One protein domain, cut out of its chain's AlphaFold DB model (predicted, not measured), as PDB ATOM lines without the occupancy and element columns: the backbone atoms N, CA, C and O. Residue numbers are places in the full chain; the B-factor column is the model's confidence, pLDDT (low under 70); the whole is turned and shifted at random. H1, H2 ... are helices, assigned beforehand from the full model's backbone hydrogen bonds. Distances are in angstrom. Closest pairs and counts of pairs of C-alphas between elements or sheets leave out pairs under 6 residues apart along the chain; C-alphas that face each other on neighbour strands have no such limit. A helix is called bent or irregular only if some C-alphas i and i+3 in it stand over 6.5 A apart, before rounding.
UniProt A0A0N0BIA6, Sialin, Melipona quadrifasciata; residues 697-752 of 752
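What this domain is: This is residues 697 to 752 of the 752 residues of the protein "Sialin" of Melipona quadrifasciata (UniProt A0A0N0BIA6). The model is a long, thin L of helices: one long helix, H2, makes the long arm and the longest axis, and a shorter helix, H3, makes the short arm, turned off at a corner at the end of H2. A very short helix, H1, sits at the other end of H2, and no part packs along the length of the long helix. The printed part has 56 residues with three named helices, in the order H1, H2, H3, and no named strand; its class is all helix. The whole is extended, with a radius of gyration of the C-alphas of 19.1 A, and its flat outline spans 53 by 28 by 12 A.

How they stand to each other: H1, residues 697 to 701, and H2, residues 704 to 733, are close but not clearly touching; their closest C-alphas, those of Ile 700 and Phe 706, are 6.7 A apart. H2 has a kink of 32 degrees near residue 726. It is irregular, but only just: C-alphas 725 and 728 are 6.6 A apart. H2 and H3, residues 739 to 749, are close but not clearly touching; their closest C-alphas, those of Asn 732 and Ile 739, are 6.8 A apart. The lines of H2 and H3 stand at a steep tilt of 66 degrees, and the two run opposite ways. H1 and H3 are apart. In H1 and H3 every O i to N i+4 pair is within hydrogen-bond range, and in H2 24 of 26 are.

Where its parts are: H1 begins at C-alpha 697, at (19.007, 19.278, -12.296), and measures 6.2 A from first to last C-alpha. H2 runs from C-alpha 704, at (22.094, 22.417, 0.507), to C-alpha 733, at (26.305, -14.465, 20.657), a length of 42.2 A. H3 measures 15.1 A and ends at C-alpha 749, at (3.112, -11.067, 21.327).

The domain as a whole: The two C-alphas farthest apart are those of Lys 698 and Ser 741, at 53.6 A. Residues 697 to 727 stand free, of which 697 to 701 belong to H1 and 704 to 727 to H2; so do residues 743 to 752, of which 743 to 749 belong to H3. The links H1 to H2, of 2 residues, and H2 to H3, of 5 residues, are both tight. The printed part has no cut, and its last residue, Tyr 752, is the chain's last. The mean pLDDT of the printed part is 75.8; residue 732 and residues 738 to 752 are under 70, and H3 has a mean of 53.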
ATOM      1  N   TRP A 697      18.098  20.232 -12.947       86.81
ATOM      2  CA  TRP A 697      19.007  19.278 -12.296       86.81
ATOM      3  C   TRP A 697      20.207  19.940 -11.616       86.81
ATOM      4  O   TRP A 697      20.451  19.685 -10.440       86.81
ATOM      5  N   LYS A 698      20.910  20.848 -12.311       89.81
ATOM      6  CA  LYS A 698      22.056  21.580 -11.743       89.81
ATOM      7  C   LYS A 698      21.677  22.324 -10.458       89.81
ATOM      8  O   LYS A 698      22.399  22.211  -9.480       89.81
ATOM      9  N   SER A 699      20.530  23.008 -10.437       89.38
ATOM     10  CA  SER A 699      20.053  23.753  -9.263       89.38
ATOM     11  C   SER A 699      19.709  22.837  -8.087       89.38
ATOM     12  O   SER A 699      19.944  23.211  -6.939       89.38
ATOM     13  N   ILE A 700      19.161  21.648  -8.363       89.81
ATOM     14  CA  ILE A 700      18.841  20.634  -7.346       89.81
ATOM     15  C   ILE A 700      20.143  20.100  -6.733       89.81
ATOM     16  O   ILE A 700      20.311  20.162  -5.515       89.81
ATOM     17  N   PHE A 701      21.098  19.680  -7.571       90.94
ATOM     18  CA  PHE A 701      22.409  19.186  -7.135       90.94
ATOM     19  C   PHE A 701      23.294  20.254  -6.469       90.94
ATOM     20  O   PHE A 701      24.181  19.896  -5.702       90.94
ATOM     21  N   THR A 702      23.060  21.553  -6.681       93.50
ATOM     22  CA  THR A 702      23.730  22.625  -5.915       93.50
ATOM     23  C   THR A 702      23.004  23.019  -4.624       93.50
ATOM     24  O   THR A 702      23.496  23.874  -3.891       93.50
ATOM     25  N   SER A 703      21.829  22.455  -4.322       95.12
ATOM     26  CA  SER A 703      21.027  22.891  -3.172       95.12
ATOM     27  C   SER A 703      21.419  22.176  -1.869       95.12
ATOM     28  O   SER A 703      21.410  20.949  -1.775       95.12
ATOM     29  N   VAL A 704      21.727  22.949  -0.822       94.81
ATOM     30  CA  VAL A 704      22.094  22.417   0.507       94.81
ATOM     31  C   VAL A 704      21.012  21.496   1.111       94.81
ATOM     32  O   VAL A 704      21.380  20.439   1.627       94.81
ATOM     33  N   PRO A 705      19.693  21.792   1.018       94.25
ATOM     34  CA  PRO A 705      18.658  20.902   1.555       94.25
ATOM     35  C   PRO A 705      18.623  19.515   0.898       94.25
ATOM     36  O   PRO A 705      18.307  18.535   1.567       94.25
ATOM     37  N   PHE A 706      18.974  19.410  -0.389       92.06
ATOM     38  CA  PHE A 706      19.033  18.133  -1.104       92.06
ATOM     39  C   PHE A 706      20.160  17.241  -0.565       92.06
ATOM     40  O   PHE A 706      19.921  16.079  -0.239       92.06
ATOM     41  N   TRP A 707      21.358  17.798  -0.360       94.56
ATOM     42  CA  TRP A 707      22.466  17.076   0.278       94.56
ATOM     43  C   TRP A 707      22.157  16.696   1.729       94.56
ATOM     44  O   TRP A 707      22.401  15.558   2.125       94.56
ATOM     45  N   ALA A 708      21.551  17.598   2.508       94.88
ATOM     46  CA  ALA A 708      21.130  17.302   3.879       94.88
ATOM     47  C   ALA A 708      20.126  16.132   3.941       94.88
ATOM     48  O   ALA A 708      20.251  15.258   4.803       94.88
ATOM     49  N   LEU A 709      19.179  16.066   2.995       92.50
ATOM     50  CA  LEU A 709      18.242  14.946   2.852       92.50
ATOM     51  C   LEU A 709      18.946  13.647   2.442       92.50
ATOM     52  O   LEU A 709      18.640  12.606   3.021       92.50
ATOM     53  N   ILE A 710      19.911  13.693   1.513       92.94
ATOM     54  CA  ILE A 710      20.721  12.522   1.135       92.94
ATOM     55  C   ILE A 710      21.455  11.958   2.354       92.94
ATOM     56  O   ILE A 710      21.299  10.776   2.651       92.94
ATOM     57  N   TYR A 711      22.212  12.777   3.090       94.19
ATOM     58  CA  TYR A 711      22.957  12.294   4.256       94.19
ATOM     59  C   TYR A 711      22.021  11.763   5.347       94.19
ATOM     60  O   TYR A 711      22.220  10.645   5.822       94.19
ATOM     61  N   THR A 712      20.960  12.501   5.688       94.50
ATOM     62  CA  THR A 712      19.972  12.073   6.697       94.50
ATOM     63  C   THR A 712      19.331  10.733   6.330       94.50
ATOM     64  O   THR A 712      19.255   9.832   7.165       94.50
ATOM     65  N   ASN A 713      18.910  10.567   5.073       90.00
ATOM     66  CA  ASN A 713      18.293   9.330   4.608       90.00
ATOM     67  C   ASN A 713      19.296   8.164   4.558       90.00
ATOM     68  O   ASN A 713      18.954   7.056   4.968       90.00
ATOM     69  N   THR A 714      20.532   8.399   4.110       91.19
ATOM     70  CA  THR A 714      21.582   7.368   4.048       91.19
ATOM     71  C   THR A 714      21.974   6.880   5.440       91.19
ATOM     72  O   THR A 714      21.933   5.675   5.685       91.19
ATOM     73  N   PHE A 715      22.271   7.781   6.385       93.56
ATOM     74  CA  PHE A 715      22.598   7.390   7.762       93.56
ATOM     75  C   PHE A 715      21.400   6.762   8.491       93.56
ATOM     76  O   PHE A 715      21.579   5.798   9.234       93.56
ATOM     77  N   GLY A 716      20.174   7.237   8.233       91.31
ATOM     78  CA  GLY A 716      18.950   6.633   8.765       91.31
ATOM     79  C   GLY A 716      18.738   5.192   8.287       91.31
ATOM     80  O   GLY A 716      18.528   4.298   9.106       91.31
ATOM     81  N   ASN A 717      18.865   4.940   6.978       86.12
ATOM     82  CA  ASN A 717      18.770   3.587   6.419       86.12
ATOM     83  C   ASN A 717      19.925   2.692   6.893       86.12
ATOM     84  O   ASN A 717      19.684   1.540   7.244       86.12
ATOM     85  N   PHE A 718      21.158   3.207   6.950       89.69
ATOM     86  CA  PHE A 718      22.307   2.461   7.466       89.69
ATOM     87  C   PHE A 718      22.085   2.019   8.917       89.69
ATOM     88  O   PHE A 718      22.210   0.836   9.216       89.69
ATOM     89  N   CYS A 719      21.673   2.936   9.800       90.81
ATOM     90  CA  CYS A 719      21.361   2.627  11.197       90.81
ATOM     91  C   CYS A 719      20.225   1.594  11.314       90.81
ATOM     92  O   CYS A 719      20.334   0.639  12.084       90.81
ATOM     93  N   TRP A 720      19.170   1.727  10.502       82.56
ATOM     94  CA  TRP A 720      18.068   0.763  10.457       82.56
ATOM     95  C   TRP A 720      18.528  -0.648  10.053       82.56
ATOM     96  O   TRP A 720      18.251  -1.608  10.772       82.56
ATOM     97  N   TYR A 721      19.265  -0.792   8.946       80.88
ATOM     98  CA  TYR A 721      19.768  -2.095   8.489       80.88
ATOM     99  C   TYR A 721      20.844  -2.677   9.416       80.88
ATOM    100  O   TYR A 721      20.862  -3.890   9.632       80.88
ATOM    101  N   PHE A 722      21.704  -1.841  10.004       84.81
ATOM    102  CA  PHE A 722      22.680  -2.259  11.012       84.81
ATOM    103  C   PHE A 722      21.977  -2.842  12.242       84.81
ATOM    104  O   PHE A 722      22.271  -3.966  12.637       84.81
ATOM    105  N   LEU A 723      20.987  -2.141  12.805       85.19
ATOM    106  CA  LEU A 723      20.209  -2.657  13.933       85.19
ATOM    107  C   LEU A 723      19.442  -3.932  13.558       85.19
ATOM    108  O   LEU A 723      19.452  -4.885  14.328       85.19
ATOM    109  N   LEU A 724      18.827  -3.988  12.374       76.50
ATOM    110  CA  LEU A 724      18.075  -5.162  11.916       76.50
ATOM    111  C   LEU A 724      18.959  -6.412  11.756       76.50
ATOM    112  O   LEU A 724      18.509  -7.512  12.067       76.50
ATOM    113  N   THR A 725      20.206  -6.257  11.301       74.00
ATOM    114  CA  THR A 725      21.134  -7.381  11.071       74.00
ATOM    115  C   THR A 725      21.955  -7.759  12.303       74.00
ATOM    116  O   THR A 725      22.164  -8.945  12.552       74.00
ATOM    117  N   GLN A 726      22.400  -6.784  13.099       78.31
ATOM    118  CA  GLN A 726      23.290  -7.026  14.237       78.31
ATOM    119  C   GLN A 726      22.545  -7.318  15.543       78.31
ATOM    120  O   GLN A 726      23.093  -8.007  16.400       78.31
ATOM    121  N   LEU A 727      21.295  -6.864  15.715       77.94
ATOM    122  CA  LEU A 727      20.536  -7.132  16.942       77.94
ATOM    123  C   LEU A 727      20.306  -8.639  17.194       77.94
ATOM    124  O   LEU A 727      20.553  -9.060  18.323       77.94
ATOM    125  N   PRO A 728      19.923  -9.482  16.208       71.12
ATOM    126  CA  PRO A 728      19.807 -10.927  16.425       71.12
ATOM    127  C   PRO A 728      21.152 -11.586  16.765       71.12
ATOM    128  O   PRO A 728      21.222 -12.431  17.658       71.12
ATOM    129  N   LEU A 729      22.235 -11.161  16.101       70.00
ATOM    130  CA  LEU A 729      23.590 -11.666  16.350       70.00
ATOM    131  C   LEU A 729      24.082 -11.301  17.757       70.00
ATOM    132  O   LEU A 729      24.664 -12.145  18.432       70.00
ATOM    133  N   TYR A 730      23.804 -10.082  18.224       77.00
ATOM    134  CA  TYR A 730      24.121  -9.618  19.576       77.00
ATOM    135  C   TYR A 730      23.303 -10.362  20.646       77.00
ATOM    136  O   TYR A 730      23.861 -10.821  21.646       77.00
ATOM    137  N   MET A 731      21.993 -10.529  20.418       75.25
ATOM    138  CA  MET A 731      21.087 -11.248  21.324       75.25
ATOM    139  C   MET A 731      21.507 -12.710  21.525       75.25
ATOM    140  O   MET A 731      21.530 -13.178  22.662       75.25
ATOM    141  N   ASN A 732      21.912 -13.401  20.454       66.94
ATOM    142  CA  ASN A 732      22.441 -14.761  20.550       66.94
ATOM    143  C   ASN A 732      23.888 -14.774  21.092       66.94
ATOM    144  O   ASN A 732      24.122 -15.209  22.218       66.94
ATOM    145  N   LYS A 733      24.875 -14.253  20.346       71.38
ATOM    146  CA  LYS A 733      26.305 -14.465  20.657       71.38
ATOM    147  C   LYS A 733      26.742 -13.884  22.009       71.38
ATOM    148  O   LYS A 733      27.574 -14.495  22.685       71.38
ATOM    149  N   ILE A 734      26.210 -12.718  22.389       78.88
ATOM    150  CA  ILE A 734      26.645 -11.968  23.581       78.88
ATOM    151  C   ILE A 734      25.659 -12.135  24.738       78.88
ATOM    152  O   ILE A 734      26.082 -12.496  25.833       78.88
ATOM    153  N   LEU A 735      24.358 -11.913  24.517       77.31
ATOM    154  CA  LEU A 735      23.353 -12.028  25.586       77.31
ATOM    155  C   LEU A 735      22.866 -13.465  25.842       77.31
ATOM    156  O   LEU A 735      22.210 -13.690  26.855       77.31
ATOM    157  N   ARG A 736      23.187 -14.426  24.963       71.44
ATOM    158  CA  ARG A 736      22.798 -15.847  25.067       71.44
ATOM    159  C   ARG A 736      21.288 -16.066  25.219       71.44
ATOM    160  O   ARG A 736      20.855 -17.054  25.806       71.44
ATOM    161  N   PHE A 737      20.482 -15.175  24.639       72.19
ATOM    162  CA  PHE A 737      19.065 -15.443  24.426       72.19
ATOM    163  C   PHE A 737      18.908 -16.406  23.250       72.19
ATOM    164  O   PHE A 737      19.214 -16.063  22.106       72.19
ATOM    165  N   ASP A 738      18.403 -17.602  23.545       65.31
ATOM    166  CA  ASP A 738      18.023 -18.593  22.543       65.31
ATOM    167  C   ASP A 738      17.034 -17.987  21.527       65.31
ATOM    168  O   ASP A 738      16.033 -17.355  21.886       65.31
ATOM    169  N   ILE A 739      17.310 -18.196  20.239       61.78
ATOM    170  CA  ILE A 739      16.496 -17.687  19.128       61.78
ATOM    171  C   ILE A 739      15.085 -18.296  19.167       61.78
ATOM    172  O   ILE A 739      14.116 -17.621  18.806       61.78
ATOM    173  N   THR A 740      14.940 -19.527  19.658       56.47
ATOM    174  CA  THR A 740      13.646 -20.195  19.853       56.47
ATOM    175  C   THR A 740      12.808 -19.460  20.903       56.47
ATOM    176  O   THR A 740      11.631 -19.179  20.662       56.47
ATOM    177  N   SER A 741      13.414 -19.029  22.015       57.88
ATOM    178  CA  SER A 741      12.778 -18.168  23.024       57.88
ATOM    179  C   SER A 741      12.353 -16.804  22.458       57.88
ATOM    180  O   SER A 741      11.241 -16.346  22.719       57.88
ATOM    181  N   MET A 742      13.168 -16.177  21.600       54.19
ATOM    182  CA  MET A 742      12.813 -14.896  20.972       54.19
ATOM    183  C   MET A 742      11.685 -15.059  19.940       54.19
ATOM    184  O   MET A 742      10.759 -14.250  19.894       54.19
ATOM    185  N   THR A 743      11.715 -16.129  19.146       54.16
ATOM    186  CA  THR A 743      10.696 -16.425  18.126       54.16
ATOM    187  C   THR A 743       9.361 -16.797  18.772       54.16
ATOM    188  O   THR A 743       8.311 -16.328  18.331       54.16
ATOM    189  N   THR A 744       9.378 -17.565  19.865       56.16
ATOM    190  CA  THR A 744       8.172 -17.867  20.651       56.16
ATOM    191  C   THR A 744       7.652 -16.649  21.415       56.16
ATOM    192  O   THR A 744       6.438 -16.481  21.492       56.16
ATOM    193  N   ALA A 745       8.512 -15.736  21.884       51.38
ATOM    194  CA  ALA A 745       8.085 -14.453  22.449       51.38
ATOM    195  C   ALA A 745       7.411 -13.542  21.399       51.38
ATOM    196  O   ALA A 745       6.390 -12.915  21.691       51.38
ATOM    197  N   ILE A 746       7.917 -13.513  20.160       53.72
ATOM    198  CA  ILE A 746       7.280 -12.803  19.034       53.72
ATOM    199  C   ILE A 746       5.938 -13.461  18.676       53.72
ATOM    200  O   ILE A 746       4.922 -12.778  18.580       53.72
ATOM    201  N   ALA A 747       5.886 -14.791  18.565       45.72
ATOM    202  CA  ALA A 747       4.639 -15.518  18.314       45.72
ATOM    203  C   ALA A 747       3.606 -15.345  19.449       45.72
ATOM    204  O   ALA A 747       2.407 -15.287  19.184       45.72
ATOM    205  N   ALA A 748       4.049 -15.215  20.703       46.50
ATOM    206  CA  ALA A 748       3.188 -14.913  21.845       46.50
ATOM    207  C   ALA A 748       2.663 -13.468  21.802       46.50
ATOM    208  O   ALA A 748       1.473 -13.251  22.005       46.50
ATOM    209  N   THR A 749       3.509 -12.486  21.478       43.19
ATOM    210  CA  THR A 749       3.112 -11.067  21.327       43.19
ATOM    211  C   THR A 749       2.348 -10.752  20.034       43.19
ATOM    212  O   THR A 749       1.876  -9.634  19.865       43.19
ATOM    213  N   LEU A 750       2.173 -11.743  19.152       42.22
ATOM    214  CA  LEU A 750       1.197 -11.746  18.052       42.22
ATOM    215  C   LEU A 750      -0.103 -12.511  18.395       42.22
ATOM    216  O   LEU A 750      -1.012 -12.571  17.567       42.22
ATOM    217  N   LYS A 751      -0.177 -13.134  19.579       38.00
ATOM    218  CA  LYS A 751      -1.307 -13.951  20.059       38.00
ATOM    219  C   LYS A 751      -2.060 -13.305  21.233       38.00
ATOM    220  O   LYS A 751      -3.222 -13.647  21.456       38.00
ATOM    221  N   TYR A 752      -1.396 -12.409  21.966       34.97
ATOM    222  CA  TYR A 752      -1.990 -11.441  22.893       34.97
ATOM    223  C   TYR A 752      -2.402 -10.168  22.151       34.97
ATOM    224  O   TYR A 752      -3.486  -9.641  22.484       34.97
TER     225      TYR A 752